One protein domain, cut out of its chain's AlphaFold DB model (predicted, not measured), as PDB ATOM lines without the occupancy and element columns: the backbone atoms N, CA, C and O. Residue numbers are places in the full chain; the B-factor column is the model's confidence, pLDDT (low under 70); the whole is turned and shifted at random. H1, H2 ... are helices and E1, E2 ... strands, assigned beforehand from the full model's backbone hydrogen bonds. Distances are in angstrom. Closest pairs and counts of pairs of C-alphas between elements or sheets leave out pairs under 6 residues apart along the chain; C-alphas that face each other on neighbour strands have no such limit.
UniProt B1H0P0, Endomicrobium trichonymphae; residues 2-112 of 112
ATOM      1  N   LYS A   2     280.879 159.311 230.880       67.12
ATOM      2  CA  LYS A   2     279.564 159.360 230.178       67.12
ATOM      3  C   LYS A   2     279.618 159.004 228.677       67.12
ATOM      4  O   LYS A   2     278.717 158.329 228.184       67.12
ATOM      5  N   TYR A   3     280.672 159.412 227.967       70.62
ATOM      6  CA  TYR A   3     280.807 159.188 226.519       70.62
ATOM      7  C   TYR A   3     280.985 157.709 226.142       70.62
ATOM      8  O   TYR A   3     280.335 157.231 225.215       70.62
ATOM      9  N   LEU A   4     281.772 156.958 226.919       68.56
ATOM     10  CA  LEU A   4     282.040 155.538 226.667       68.56
ATOM     11  C   LEU A   4     280.759 154.684 226.726       68.56
ATOM     12  O   LEU A   4     280.505 153.876 225.836       68.56
ATOM     13  N   LYS A   5     279.884 154.932 227.715       71.81
ATOM     14  CA  LYS A   5     278.577 154.253 227.830       71.81
ATOM     15  C   LYS A   5     277.669 154.515 226.620       71.81
ATOM     16  O   LYS A   5     276.919 153.631 226.213       71.81
ATOM     17  N   LYS A   6     277.736 155.715 226.033       75.56
ATOM     18  CA  LYS A   6     276.927 156.100 224.866       75.56
ATOM     19  C   LYS A   6     277.401 155.387 223.594       75.56
ATOM     20  O   LYS A   6     276.567 154.902 222.835       75.56
ATOM     21  N   ILE A   7     278.717 155.259 223.414       74.19
ATOM     22  CA  ILE A   7     279.328 154.535 222.287       74.19
ATOM     23  C   ILE A   7     279.023 153.035 222.373       74.19
ATOM     24  O   ILE A   7     278.548 152.461 221.399       74.19
ATOM     25  N   ILE A   8     279.185 152.414 223.549       72.75
ATOM     26  CA  ILE A   8     278.854 150.991 223.749       72.75
ATOM     27  C   ILE A   8     277.382 150.723 223.420       72.75
ATOM     28  O   ILE A   8     277.073 149.770 222.711       72.75
ATOM     29  N   LYS A   9     276.470 151.595 223.870       75.25
ATOM     30  CA  LYS A   9     275.036 151.471 223.576       75.25
ATOM     31  C   LYS A   9     274.732 151.580 222.077       75.25
ATOM     32  O   LYS A   9     273.871 150.854 221.587       75.25
ATOM     33  N   LEU A  10     275.429 152.458 221.352       74.00
ATOM     34  CA  LEU A  10     275.292 152.603 219.898       74.00
ATOM     35  C   LEU A  10     275.809 151.374 219.148       74.00
ATOM     36  O   LEU A  10     275.124 150.885 218.253       74.00
ATOM     37  N   ILE A  11     276.969 150.847 219.543       72.50
ATOM     38  CA  ILE A  11     277.549 149.633 218.960       72.50
ATOM     39  C   ILE A  11     276.609 148.451 219.199       72.50
ATOM     40  O   ILE A  11     276.209 147.796 218.241       72.50
ATOM     41  N   TYR A  12     276.168 148.229 220.442       72.44
ATOM     42  CA  TYR A  12     275.205 147.170 220.758       72.44
ATOM     43  C   TYR A  12     273.940 147.287 219.920       72.44
ATOM     44  O   TYR A  12     273.511 146.310 219.316       72.44
ATOM     45  N   ARG A  13     273.372 148.493 219.833       73.81
ATOM     46  CA  ARG A  13     272.178 148.740 219.029       73.81
ATOM     47  C   ARG A  13     272.407 148.423 217.551       73.81
ATOM     48  O   ARG A  13     271.567 147.764 216.954       73.81
ATOM     49  N   TYR A  14     273.536 148.836 216.979       74.19
ATOM     50  CA  TYR A  14     273.867 148.589 215.574       74.19
ATOM     51  C   TYR A  14     274.032 147.095 215.267       74.19
ATOM     52  O   TYR A  14     273.433 146.581 214.320       74.19
ATOM     53  N   TRP A  15     274.806 146.374 216.083       68.81
ATOM     54  CA  TRP A  15     274.996 144.930 215.917       68.81
ATOM     55  C   TRP A  15     273.693 144.159 216.130       68.81
ATOM     56  O   TRP A  15     273.389 143.246 215.363       68.81
ATOM     57  N   HIS A  16     272.882 144.577 217.100       68.38
ATOM     58  CA  HIS A  16     271.580 143.982 217.377       68.38
ATOM     59  C   HIS A  16     270.582 144.221 216.231       68.38
ATOM     60  O   HIS A  16     269.935 143.281 215.778       68.38
ATOM     61  N   GLU A  17     270.493 145.444 215.698       73.25
ATOM     62  CA  GLU A  17     269.672 145.776 214.521       73.25
ATOM     63  C   GLU A  17     270.071 144.937 213.300       73.25
ATOM     64  O   GLU A  17     269.217 144.400 212.589       73.25
ATOM     65  N   ARG A  18     271.379 144.789 213.063       75.38
ATOM     66  CA  ARG A  18     271.914 144.005 211.946       75.38
ATOM     67  C   ARG A  18     271.602 142.515 212.092       75.38
ATOM     68  O   ARG A  18     271.221 141.879 211.112       75.38
ATOM     69  N   TRP A  19     271.717 141.975 213.302       71.50
ATOM     70  CA  TRP A  19     271.409 140.577 213.593       71.50
ATOM     71  C   TRP A  19     269.907 140.279 213.457       71.50
ATOM     72  O   TRP A  19     269.532 139.310 212.797       71.50
ATOM     73  N   VAL A  20     269.039 141.168 213.961       67.69
ATOM     74  CA  VAL A  20     267.575 141.075 213.791       67.69
ATOM     75  C   VAL A  20     267.207 140.981 212.310       67.69
ATOM     76  O   VAL A  20     266.490 140.065 211.904       67.69
ATOM     77  N   LYS A  21     267.744 141.879 211.477       71.00
ATOM     78  CA  LYS A  21     267.494 141.860 210.028       71.00
ATOM     79  C   LYS A  21     267.988 140.570 209.367       71.00
ATOM     80  O   LYS A  21     267.311 140.021 208.504       71.00
ATOM     81  N   ALA A  22     269.144 140.052 209.775       69.81
ATOM     82  CA  ALA A  22     269.717 138.851 209.171       69.81
ATOM     83  C   ALA A  22     268.894 137.577 209.436       69.81
ATOM     84  O   ALA A  22     268.921 136.661 208.610       69.81
ATOM     85  N   HIS A  23     268.181 137.501 210.564       67.31
ATOM     86  CA  HIS A  23     267.504 136.272 210.987       67.31
ATOM     87  C   HIS A  23     265.980 136.310 210.950       67.31
ATOM     88  O   HIS A  23     265.383 135.243 210.849       67.31
ATOM     89  N   PHE A  24     265.348 137.485 210.977       64.69
ATOM     90  CA  PHE A  24     263.881 137.620 210.950       64.69
ATOM     91  C   PHE A  24     263.328 138.132 209.604       64.69
ATOM     92  O   PHE A  24     262.117 138.193 209.410       64.69
ATOM     93  N   GLN A  25     264.196 138.495 208.650       60.22
ATOM     94  CA  GLN A  25     263.796 139.126 207.379       60.22
ATOM     95  C   GLN A  25     264.285 138.409 206.109       60.22
ATOM     96  O   GLN A  25     264.097 138.918 205.007       60.22
ATOM     97  N   LYS A  26     264.918 137.233 206.219       53.25
ATOM     98  CA  LYS A  26     265.699 136.673 205.101       53.25
ATOM     99  C   LYS A  26     264.886 135.964 204.005       53.25
ATOM    100  O   LYS A  26     265.440 135.685 202.946       53.25
ATOM    101  N   TYR A  27     263.597 135.691 204.198       50.16
ATOM    102  CA  TYR A  27     262.840 134.841 203.272       50.16
ATOM    103  C   TYR A  27     261.655 135.580 202.632       50.16
ATOM    104  O   TYR A  27     260.777 136.095 203.319       50.16
ATOM    105  N   LYS A  28     261.643 135.619 201.290       49.00
ATOM    106  CA  LYS A  28     260.644 136.302 200.441       49.00
ATOM    107  C   LYS A  28     259.262 135.624 200.418       49.00
ATOM    108  O   LYS A  28     258.311 136.232 199.942       49.00
ATOM    109  N   SER A  29     259.148 134.383 200.894       51.94
ATOM    110  CA  SER A  29     257.936 133.561 200.795       51.94
ATOM    111  C   SER A  29     257.924 132.489 201.893       51.94
ATOM    112  O   SER A  29     258.931 131.822 202.127       51.94
ATOM    113  N   PHE A  30     256.791 132.361 202.593       52.72
ATOM    114  CA  PHE A  30     256.576 131.408 203.692       52.72
ATOM    115  C   PHE A  30     256.388 129.968 203.177       52.72
ATOM    116  O   PHE A  30     256.806 129.003 203.815       52.72
ATOM    117  N   ASN A  31     255.798 129.828 201.986       55.81
ATOM    118  CA  ASN A  31     255.451 128.535 201.397       55.81
ATOM    119  C   ASN A  31     256.670 127.790 200.836       55.81
ATOM    120  O   ASN A  31     256.688 126.560 200.848       55.81
ATOM    121  N   ASP A  32     257.710 128.509 200.410       52.88
ATOM    122  CA  ASP A  32     258.910 127.879 199.849       52.88
ATOM    123  C   ASP A  32     259.779 127.213 200.928       52.88
ATOM    124  O   ASP A  32     260.441 126.215 200.652       52.88
ATOM    125  N   CYS A  33     259.746 127.705 202.175       50.91
ATOM    126  CA  CYS A  33     260.510 127.119 203.283       50.91
ATOM    127  C   CYS A  33     259.847 125.875 203.889       50.91
ATOM    128  O   CYS A  33     260.553 124.970 204.323       50.91
ATOM    129  N   LEU A  34     258.511 125.789 203.872       55.28
ATOM    130  CA  LEU A  34     257.780 124.607 204.354       55.28
ATOM    131  C   LEU A  34     258.037 123.360 203.494       55.28
ATOM    132  O   LEU A  34     257.931 122.240 203.983       55.28
ATOM    133  N   LYS A  35     258.414 123.547 202.222       52.22
ATOM    134  CA  LYS A  35     258.714 122.458 201.284       52.22
ATOM    135  C   LYS A  35     260.000 121.688 201.615       52.22
ATOM    136  O   LYS A  35     260.212 120.617 201.054       52.22
ATOM    137  N   TYR A  36     260.843 122.199 202.517       52.44
ATOM    138  CA  TYR A  36     262.134 121.601 202.856       52.44
ATOM    139  C   TYR A  36     262.193 121.129 204.322       52.44
ATOM    140  O   TYR A  36     262.121 121.916 205.261       52.44
ATOM    141  N   ASN A  37     262.460 119.833 204.513       57.41
ATOM    142  CA  ASN A  37     263.163 119.270 205.678       57.41
ATOM    143  C   ASN A  37     262.549 119.473 207.079       57.41
ATOM    144  O   ASN A  37     263.217 119.990 207.983       57.41
ATOM    145  N   GLY A  38     261.329 118.975 207.307       70.75
ATOM    146  CA  GLY A  38     260.799 118.780 208.668       70.75
ATOM    147  C   GLY A  38     260.594 120.078 209.456       70.75
ATOM    148  O   GLY A  38     260.660 120.077 210.690       70.75
ATOM    149  N   MET A  39     260.398 121.186 208.738       84.19
ATOM    150  CA  MET A  39     260.003 122.459 209.319       84.19
ATOM    151  C   MET A  39     258.481 122.529 209.449       84.19
ATOM    152  O   MET A  39     257.753 122.055 208.580       84.19
ATOM    153  N   ALA A  40     258.001 123.127 210.532       88.12
ATOM    154  CA  ALA A  40     256.584 123.318 210.810       88.12
ATOM    155  C   ALA A  40     256.349 124.724 211.362       88.12
ATOM    156  O   ALA A  40     257.238 125.313 211.988       88.12
ATOM    157  N   LYS A  41     255.146 125.261 211.155       90.69
ATOM    158  CA  LYS A  41     254.734 126.474 211.858       90.69
ATOM    159  C   LYS A  41     254.530 126.165 213.331       90.69
ATOM    160  O   LYS A  41     254.108 125.062 213.678       90.69
ATOM    161  N   LEU A  42     254.759 127.146 214.197       92.06
ATOM    162  CA  LEU A  42     254.411 126.992 215.609       92.06
ATOM    163  C   LEU A  42     252.892 126.807 215.796       92.06
ATOM    164  O   LEU A  42     252.484 126.055 216.673       92.06
ATOM    165  N   SER A  43     252.072 127.440 214.955       91.81
ATOM    166  CA  SER A  43     250.606 127.308 214.957       91.81
ATOM    167  C   SER A  43     250.095 125.908 214.624       91.81
ATOM    168  O   SER A  43     249.016 125.539 215.078       91.81
ATOM    169  N   ASP A  44     250.881 125.121 213.891       90.38
ATOM    170  CA  ASP A  44     250.557 123.746 213.499       90.38
ATOM    171  C   ASP A  44     251.331 122.713 214.339       90.38
ATOM    172  O   ASP A  44     251.200 121.502 214.149       90.38
ATOM    173  N   ALA A  45     252.181 123.171 215.264       90.88
ATOM    174  CA  ALA A  45     253.034 122.294 216.045       90.88
ATOM    175  C   ALA A  45     252.225 121.532 217.103       90.88
ATOM    176  O   ALA A  45     251.422 122.109 217.842       90.88
ATOM    177  N   VAL A  46     252.487 120.229 217.187       92.38
ATOM    178  CA  VAL A  46     252.013 119.367 218.275       92.38
ATOM    179  C   VAL A  46     252.904 119.539 219.512       92.38
ATOM    180  O   VAL A  46     254.037 120.011 219.380       92.38
ATOM    181  N   PRO A  47     252.445 119.154 220.715       95.12
ATOM    182  CA  PRO A  47     253.287 119.173 221.905       95.12
ATOM    183  C   PRO A  47     254.605 118.411 221.703       95.12
ATOM    184  O   PRO A  47     254.625 117.305 221.158       95.12
ATOM    185  N   GLY A  48     255.721 119.009 222.122       95.12
ATOM    186  CA  GLY A  48     257.053 118.440 221.919       95.12
ATOM    187  C   GLY A  48     258.179 119.469 221.910       95.12
ATOM    188  O   GLY A  48     257.957 120.665 222.089       95.12
ATOM    189  N   VAL A  49     259.411 118.998 221.702       95.06
ATOM    190  CA  VAL A  49     260.613 119.845 221.662       95.06
ATOM    191  C   VAL A  49     260.962 120.203 220.222       95.06
ATOM    192  O   VAL A  49     261.092 119.335 219.356       95.06
ATOM    193  N   TYR A  50     261.161 121.493 219.987       95.06
ATOM    194  CA  TYR A  50     261.426 122.057 218.677       95.06
ATOM    195  C   TYR A  50     262.600 123.016 218.731       95.06
ATOM    196  O   TYR A  50     262.820 123.710 219.721       95.06
ATOM    197  N   ARG A  51     263.334 123.093 217.627       94.12
ATOM    198  CA  ARG A  51     264.330 124.130 217.403       94.12
ATOM    199  C   ARG A  51     263.661 125.327 216.738       94.12
ATOM    200  O   ARG A  51     263.022 125.163 215.699       94.12
ATOM    201  N   PHE A  52     263.812 126.516 217.308       91.88
ATOM    202  CA  PHE A  52     263.355 127.752 216.683       91.88
ATOM    203  C   PHE A  52     264.281 128.107 215.517       91.88
ATOM    204  O   PHE A  52     265.494 128.181 215.688       91.88
ATOM    205  N   ILE A  53     263.724 128.293 214.321       89.75
ATOM    206  CA  ILE A  53     264.513 128.559 213.112       89.75
ATOM    207  C   ILE A  53     264.498 130.043 212.776       89.75
ATOM    208  O   ILE A  53     265.549 130.659 212.629       89.75
ATOM    209  N   THR A  54     263.310 130.617 212.629       87.62
ATOM    210  CA  THR A  54     263.123 132.019 212.242       87.62
ATOM    211  C   THR A  54     261.671 132.429 212.470       87.62
ATOM    212  O   THR A  54     260.798 131.573 212.632       87.62
ATOM    213  N   ALA A  55     261.393 133.731 212.467       86.69
ATOM    214  CA  ALA A  55     260.035 134.244 212.378       86.69
ATOM    215  C   ALA A  55     259.932 135.327 211.301       86.69
ATOM    216  O   ALA A  55     260.833 136.147 211.148       86.69
ATOM    217  N   TYR A  56     258.809 135.345 210.588       85.00
ATOM    218  CA  TYR A  56     258.495 136.319 209.548       85.00
ATOM    219  C   TYR A  56     257.738 137.487 210.157       85.00
ATOM    220  O   TYR A  56     256.517 137.448 210.338       85.00
ATOM    221  N   CYS A  57     258.457 138.542 210.502       82.62
ATOM    222  CA  CYS A  57     257.858 139.663 211.201       82.62
ATOM    223  C   CYS A  57     258.504 141.003 210.858       82.62
ATOM    224  O   CYS A  57     259.614 141.076 210.334       82.62
ATOM    225  N   ASP A  58     257.787 142.082 211.173       84.75
ATOM    226  CA  ASP A  58     258.380 143.413 211.189       84.75
ATOM    227  C   ASP A  58     259.442 143.526 212.298       84.75
ATOM    228  O   ASP A  58     259.564 142.665 213.176       84.75
ATOM    229  N   GLY A  59     260.215 144.615 212.268       82.06
ATOM    230  CA  GLY A  59     261.260 144.842 213.262       82.06
ATOM    231  C   GLY A  59     260.716 144.867 214.692       82.06
ATOM    232  O   GLY A  59     261.331 144.288 215.579       82.06
ATOM    233  N   LYS A  60     259.542 145.470 214.926       87.25
ATOM    234  CA  LYS A  60     258.953 145.620 216.266       87.25
ATOM    235  C   LYS A  60     258.620 144.266 216.890       87.25
ATOM    236  O   LYS A  60     258.931 144.034 218.057       87.25
ATOM    237  N   LEU A  61     258.009 143.367 216.125       86.94
ATOM    238  CA  LEU A  61     257.713 142.014 216.579       86.94
ATOM    239  C   LEU A  61     258.994 141.176 216.697       86.94
ATOM    240  O   LEU A  61     259.102 140.419 217.655       86.94
ATOM    241  N   ALA A  62     259.988 141.361 215.824       86.88
ATOM    242  CA  ALA A  62     261.278 140.680 215.958       86.88
ATOM    243  C   ALA A  62     261.987 141.027 217.282       86.88
ATOM    244  O   ALA A  62     262.444 140.131 217.989       86.88
ATOM    245  N   TYR A  63     262.010 142.311 217.663       86.12
ATOM    246  CA  TYR A  63     262.531 142.745 218.965       86.12
ATOM    247  C   TYR A  63     261.795 142.080 220.120       86.12
ATOM    248  O   TYR A  63     262.421 141.506 221.006       86.12
ATOM    249  N   ARG A  64     260.462 142.105 220.078       90.25
ATOM    250  CA  ARG A  64     259.638 141.515 221.133       90.25
ATOM    251  C   ARG A  64     259.858 140.008 221.258       90.25
ATOM    252  O   ARG A  64     259.897 139.490 222.367       90.25
ATOM    253  N   LEU A  65     260.004 139.295 220.140       91.12
ATOM    254  CA  LEU A  65     260.326 137.865 220.140       91.12
ATOM    255  C   LEU A  65     261.675 137.612 220.826       91.12
ATOM    256  O   LEU A  65     261.768 136.726 221.670       91.12
ATOM    257  N   LEU A  66     262.691 138.427 220.551       89.38
ATOM    258  CA  LEU A  66     263.991 138.292 221.213       89.38
ATOM    259  C   LEU A  66     263.937 138.558 222.713       89.38
ATOM    260  O   LEU A  66     264.511 137.789 223.480       89.38
ATOM    261  N   GLU A  67     263.217 139.595 223.138       90.25
ATOM    262  CA  GLU A  67     262.996 139.885 224.561       90.25
ATOM    263  C   GLU A  67     262.281 138.729 225.273       90.25
ATOM    264  O   GLU A  67     262.568 138.430 226.429       90.25
ATOM    265  N   MET A  68     261.395 138.028 224.561       90.75
ATOM    266  CA  MET A  68     260.721 136.817 225.036       90.75
ATOM    267  C   MET A  68     261.604 135.555 224.987       90.75
ATOM    268  O   MET A  68     261.165 134.484 225.401       90.75
ATOM    269  N   GLY A  69     262.842 135.657 224.496       90.31
ATOM    270  CA  GLY A  69     263.806 134.558 224.448       90.31
ATOM    271  C   GLY A  69     263.777 133.724 223.166       90.31
ATOM    272  O   GLY A  69     264.437 132.687 223.112       90.31
ATOM    273  N   PHE A  70     263.062 134.155 222.124       91.38
ATOM    274  CA  PHE A  70     263.109 133.513 220.810       91.38
ATOM    275  C   PHE A  70     264.416 133.864 220.099       91.38
ATOM    276  O   PHE A  70     264.511 134.849 219.365       91.38
ATOM    277  N   VAL A  71     265.432 133.033 220.309       90.62
ATOM    278  CA  VAL A  71     266.747 133.161 219.678       90.62
ATOM    279  C   VAL A  71     266.890 132.063 218.617       90.62
ATOM    280  O   VAL A  71     266.817 130.885 218.966       90.62
ATOM    281  N   PRO A  72     267.037 132.393 217.320       88.56
ATOM    282  CA  PRO A  72     267.212 131.408 216.258       88.56
ATOM    283  C   PRO A  72     268.307 130.394 216.592       88.56
ATOM    284  O   PRO A  72     269.411 130.756 216.992       88.56
ATOM    285  N   GLY A  73     267.992 129.114 216.422       88.69
ATOM    286  CA  GLY A  73     268.851 127.991 216.769       88.69
ATOM    287  C   GLY A  73     268.622 127.415 218.169       88.69
ATOM    288  O   GLY A  73     269.005 126.262 218.370       88.69
ATOM    289  N   GLU A  74     267.980 128.145 219.083       92.44
ATOM    290  CA  GLU A  74     267.627 127.653 220.421       92.44
ATOM    291  C   GLU A  74     266.422 126.712 220.400       92.44
ATOM    292  O   GLU A  74     265.652 126.649 219.434       92.44
ATOM    293  N   TYR A  75     266.252 125.975 221.496       94.00
ATOM    294  CA  TYR A  75     265.129 125.069 221.680       94.00
ATOM    295  C   TYR A  75     263.980 125.724 222.442       94.00
ATOM    296  O   TYR A  75     264.169 126.489 223.387       94.00
ATOM    297  N   LEU A  76     262.770 125.348 222.052       95.31
ATOM    298  CA  LEU A  76     261.543 125.617 222.780       95.31
ATOM    299  C   LEU A  76     260.708 124.345 222.872       95.31
ATOM    300  O   LEU A  76     260.851 123.423 222.068       95.31
ATOM    301  N   THR A  77     259.839 124.286 223.871       96.50
ATOM    302  CA  THR A  77     258.906 123.171 224.047       96.50
ATOM    303  C   THR A  77     257.496 123.672 223.808       96.50
ATOM    304  O   THR A  77     257.055 124.594 224.484       96.50
ATOM    305  N   VAL A  78     256.780 123.071 222.869       95.75
ATOM    306  CA  VAL A  78     255.339 123.273 222.727       95.75
ATOM    307  C   VAL A  78     254.667 122.454 223.821       95.75
ATOM    308  O   VAL A  78     254.852 121.240 223.882       95.75
ATOM    309  N   ILE A  79     253.952 123.130 224.716       96.25
ATOM    310  CA  ILE A  79     253.197 122.494 225.800       96.25
ATOM    311  C   ILE A  79     251.824 122.098 225.270       96.25
ATOM    312  O   ILE A  79     251.405 120.956 225.413       96.25
ATOM    313  N   GLU A  80     251.140 123.056 224.652       93.88
ATOM    314  CA  GLU A  80     249.761 122.906 224.217       93.88
ATOM    315  C   GLU A  80     249.499 123.790 223.002       93.88
ATOM    316  O   GLU A  80     250.053 124.884 222.869       93.88
ATOM    317  N   ASN A  81     248.626 123.319 222.120       91.38
ATOM    318  CA  ASN A  81     248.145 124.086 220.990       91.38
ATOM    319  C   ASN A  81     246.624 123.964 220.913       91.38
ATOM    320  O   ASN A  81     246.094 122.881 220.677       91.38
ATOM    321  N   THR A  82     245.931 125.083 221.111       87.19
ATOM    322  CA  THR A  82     244.458 125.131 221.135       87.19
ATOM    323  C   THR A  82     243.838 125.352 219.744       87.19
ATOM    324  O   THR A  82     242.635 125.574 219.621       87.19
ATOM    325  N   GLY A  83     244.637 125.264 218.671       77.62
ATOM    326  CA  GLY A  83     244.169 125.214 217.282       77.62
ATOM    327  C   GLY A  83     243.902 126.574 216.622       77.62
ATOM    328  O   GLY A  83     244.329 127.629 217.094       77.62
ATOM    329  N   LEU A  84     243.183 126.553 215.489       70.12
ATOM    330  CA  LEU A  84     243.044 127.650 214.504       70.12
ATOM    331  C   LEU A  84     242.619 129.025 215.057       70.12
ATOM    332  O   LEU A  84     242.980 130.051 214.486       70.12
ATOM    333  N   LYS A  85     241.863 129.077 216.157       74.62
ATOM    334  CA  LYS A  85     241.434 130.340 216.799       74.62
ATOM    335  C   LYS A  85     242.049 130.561 218.181       74.62
ATOM    336  O   LYS A  85     241.719 131.536 218.850       74.62
ATOM    337  N   GLY A  86     242.913 129.650 218.607       85.06
ATOM    338  CA  GLY A  86     243.440 129.600 219.952       85.06
ATOM    339  C   GLY A  86     244.780 130.307 220.132       85.06
ATOM    340  O   GLY A  86     245.209 131.171 219.356       85.06
ATOM    341  N   SER A  87     245.448 129.905 221.201       90.69
ATOM    342  CA  SER A  87     246.839 130.216 221.484       90.69
ATOM    343  C   SER A  87     247.691 128.949 221.507       90.69
ATOM    344  O   SER A  87     247.222 127.857 221.847       90.69
ATOM    345  N   THR A  88     248.958 129.107 221.149       94.38
ATOM    346  CA  THR A  88     249.977 128.080 221.340       94.38
ATOM    347  C   THR A  88     250.747 128.419 222.605       94.38
ATOM    348  O   THR A  88     251.346 129.494 222.709       94.38
ATOM    349  N   MET A  89     250.721 127.512 223.577       95.75
ATOM    350  CA  MET A  89     251.483 127.636 224.806       95.75
ATOM    351  C   MET A  89     252.825 126.942 224.642       95.75
ATOM    352  O   MET A  89     252.907 125.756 224.317       95.75
ATOM    353  N   ILE A  90     253.888 127.687 224.899       95.88
ATOM    354  CA  ILE A  90     255.254 127.200 224.791       95.88
ATOM    355  C   ILE A  90     256.030 127.457 226.077       95.88
ATOM    356  O   ILE A  90     255.715 128.361 226.851       95.88
ATOM    357  N   LYS A  91     257.094 126.685 226.263       96.62
ATOM    358  CA  LYS A  91     258.147 126.920 227.240       96.62
ATOM    359  C   LYS A  91     259.431 127.296 226.511       96.62
ATOM    360  O   LYS A  91     259.914 126.533 225.673       96.62
ATOM    361  N   ILE A  92     259.985 128.452 226.853       94.56
ATOM    362  CA  ILE A  92     261.315 128.902 226.434       94.56
ATOM    363  C   ILE A  92     262.127 129.088 227.706       94.56
ATOM    364  O   ILE A  92     261.768 129.913 228.547       94.56
ATOM    365  N   LYS A  93     263.216 128.324 227.852       89.12
ATOM    366  CA  LYS A  93     263.978 128.254 229.110       89.12
ATOM    367  C   LYS A  93     263.021 127.948 230.271       89.12
ATOM    368  O   LYS A  93     262.308 126.950 230.194       89.12
ATOM    369  N   ASP A  94     262.932 128.806 231.282       88.88
ATOM    370  CA  ASP A  94     262.051 128.620 232.444       88.88
ATOM    371  C   ASP A  94     260.709 129.361 232.340       88.88
ATOM    372  O   ASP A  94     259.851 129.230 233.212       88.88
ATOM    373  N   SER A  95     260.481 130.084 231.242       92.50
ATOM    374  CA  SER A  95     259.285 130.900 231.042       92.50
ATOM    375  C   SER A  95     258.237 130.171 230.207       92.50
ATOM    376  O   SER A  95     258.541 129.619 229.147       92.50
ATOM    377  N   LYS A  96     256.978 130.222 230.656       95.38
ATOM    378  CA  LYS A  96     255.813 129.808 229.863       95.38
ATOM    379  C   LYS A  96     255.200 131.023 229.182       95.38
ATOM    380  O   LYS A  96     254.948 132.036 229.830       95.38
ATOM    381  N   ILE A  97     254.962 130.920 227.881       94.31
ATOM    382  CA  ILE A  97     254.449 132.011 227.055       94.31
ATOM    383  C   ILE A  97     253.293 131.471 226.223       94.31
ATOM    384  O   ILE A  97     253.426 130.444 225.561       94.31
ATOM    385  N   ALA A  98     252.169 132.180 226.241       94.12
ATOM    386  CA  ALA A  98     251.068 131.943 225.319       94.12
ATOM    387  C   ALA A  98     251.185 132.915 224.142       94.12
ATOM    388  O   ALA A  98     251.233 134.134 224.329       94.12
ATOM    389  N   LEU A  99     251.235 132.381 222.925       93.62
ATOM    390  CA  LEU A  99     251.210 133.169 221.700       93.62
ATOM    391  C   LEU A  99     249.872 133.010 220.998       93.62
ATOM    392  O   LEU A  99     249.374 131.901 220.844       93.62
ATOM    393  N   SER A 100     249.316 134.118 220.516       92.88
ATOM    394  CA  SER A 100     248.160 134.053 219.627       92.88
ATOM    395  C   SER A 100     248.526 133.342 218.328       92.88
ATOM    396  O   SER A 100     249.662 133.452 217.851       92.88
ATOM    397  N   ASN A 101     247.545 132.681 217.714       90.31
ATOM    398  CA  ASN A 101     247.768 131.970 216.460       90.31
ATOM    399  C   ASN A 101     248.351 132.894 215.363       90.31
ATOM    400  O   ASN A 101     249.324 132.551 214.707       90.31
ATOM    401  N   LYS A 102     247.909 134.161 215.298       90.12
ATOM    402  CA  LYS A 102     248.459 135.187 214.382       90.12
ATOM    403  C   LYS A 102     249.978 135.406 214.502       90.12
ATOM    404  O   LYS A 102     250.616 135.812 213.529       90.12
ATOM    405  N   ILE A 103     250.548 135.238 215.697       91.06
ATOM    406  CA  ILE A 103     251.999 135.330 215.918       91.06
ATOM    407  C   ILE A 103     252.649 133.963 215.682       91.06
ATOM    408  O   ILE A 103     253.689 133.902 215.031       91.06
ATOM    409  N   ALA A 104     252.032 132.882 216.163       92.56
ATOM    410  CA  ALA A 104     252.530 131.518 215.990       92.56
ATOM    411  C   ALA A 104     252.648 131.112 214.507       92.56
ATOM    412  O   ALA A 104     253.642 130.508 214.115       92.56
ATOM    413  N   ASP A 105     251.714 131.549 213.662       90.75
ATOM    414  CA  ASP A 105     251.720 131.353 212.207       90.75
ATOM    415  C   ASP A 105     252.931 131.965 211.507       90.75
ATOM    416  O   ASP A 105     253.261 131.591 210.386       90.75
ATOM    417  N   LYS A 106     253.589 132.930 212.146       90.12
ATOM    418  CA  LYS A 106     254.768 133.599 211.599       90.12
ATOM    419  C   LYS A 106     256.064 132.925 212.022       90.12
ATOM    420  O   LYS A 106     257.115 133.310 211.522       90.12
ATOM    421  N   ILE A 107     256.016 131.971 212.945       91.56
ATOM    422  CA  ILE A 107     257.185 131.342 213.554       91.56
ATOM    423  C   ILE A 107     257.409 129.978 212.908       91.56
ATOM    424  O   ILE A 107     256.515 129.135 212.907       91.56
ATOM    425  N   LEU A 108     258.622 129.755 212.404       91.50
ATOM    426  CA  LEU A 108     259.060 128.466 211.884       91.50
ATOM    427  C   LEU A 108     259.929 127.726 212.893       91.50
ATOM    428  O   LEU A 108     260.874 128.266 213.480       91.50
ATOM    429  N   LEU A 109     259.620 126.446 213.021       91.88
ATOM    430  CA  LEU A 109     260.269 125.494 213.896       91.88
ATOM    431  C   LEU A 109     260.783 124.307 213.095       91.88
ATOM    432  O   LEU A 109     260.261 124.001 212.029       91.88
ATOM    433  N   LYS A 110     261.753 123.588 213.652       90.88
ATOM    434  CA  LYS A 110     262.159 122.264 213.181       90.88
ATOM    435  C   LYS A 110     262.017 121.264 214.319       90.88
ATOM    436  O   LYS A 110     262.500 121.529 215.423       90.88
ATOM    437  N   LYS A 111     261.350 120.136 214.067       87.56
ATOM    438  CA  LYS A 111     261.226 119.071 215.072       87.56
ATOM    439  C   LYS A 111     262.606 118.457 215.344       87.56
ATOM    440  O   LYS A 111     263.401 118.326 214.409       87.56
ATOM    441  N   LYS A 112     262.899 118.175 216.617       77.94
ATOM    442  CA  LYS A 112     264.098 117.420 217.005       77.94
ATOM    443  C   LYS A 112     263.966 115.961 216.576       77.94
ATOM    444  O   LYS A 112     262.834 115.436 216.671       77.94
TER     445      LYS A 112
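Overview. This is residues 2 to 112 of the 112 residues of a protein of Endomicrobium trichonymphae (UniProt B1H0P0). Look first for a compact head with one long helical arm: the head is built on a strongly twisted, curled sheet of six strands, and H1 reaches away from it, its residues 2 to 15 standing free. The last residues of H1 meet the head at H3 and E2; the short helices H2 and H3 only graze the sheet, and H4 lies beside its strands. The printed part has 111 residues, with four named helices and six named strands in the order H1 H2 E1 E2 H3 E3 E4 E5 H4 E6, a mixed class. The sheet runs E1 E6 E2 E3 E4 E5, antiparallel throughout. The whole is compact, with a radius of gyration of the C-alphas of 15.3 A, yet elongated by the arm, spanning 50 by 31 by 25 A.

Along the chain. Find C-alpha 2 at (279.564, 159.360, 230.178); from there H1, residues 2 to 24, runs 33.0 A to C-alpha 24 at (263.881, 137.620, 210.950). Next come H2, residues 30 to 34, and E1, residues 39 to 41. E2, residues 48 to 55, covers 18.7 A and bends by 60 degrees at residue 51. H3, residues 59 to 67, is 12.5 A long. Then read E3, residues 75 to 81, 17.0 A; E4, residues 87 to 92, 15.4 A; and E5, residues 95 to 100, 16.2 A. H4, residues 101 to 104, leads to E6, residues 107 to 111, which ends at C-alpha 111 at (261.226, 119.071, 215.072).

Arrangement. Begin at edge strand E1, where N 40 is 2.8 A from O 109 of E6, within hydrogen-bond range. E6 and E2 pair through N 110 and O 51, 2.9 A. E2 and E3 pair through N 50 and O 76, 2.9 A. E3, E4 and E5 form a meander, each strand the antiparallel neighbour of the one before, in two hairpins: look at N 91 and O 77, 2.7 A, then N 88 and O 99, 2.8 A. H1 touches H3 with residues 20 to 24 alone, about perpendicular at 76 degrees; the closest C-alphas are those of Phe 24 and Ala 62, 6.4 A. H4 has a height over the sheet of 5.3 A, over none of its strands. In H3 every O i to N i+4 pair is within hydrogen-bond range, in H1 18 of 19, in H2 0 of 1 with 0 of 2 O i to N i+3 pairs; H4 is too short for an O i to N i+4 pair.

Size, cuts and confidence. The farthest C-alphas, those of Lys 2 and Lys 35, are 51.3 A apart. The printed part has no cut, and no link is long. Mean pLDDT of the printed part is 81.8; look for values under 70 at residues 2, 4, 15 to 16, 20 and 22 to 37.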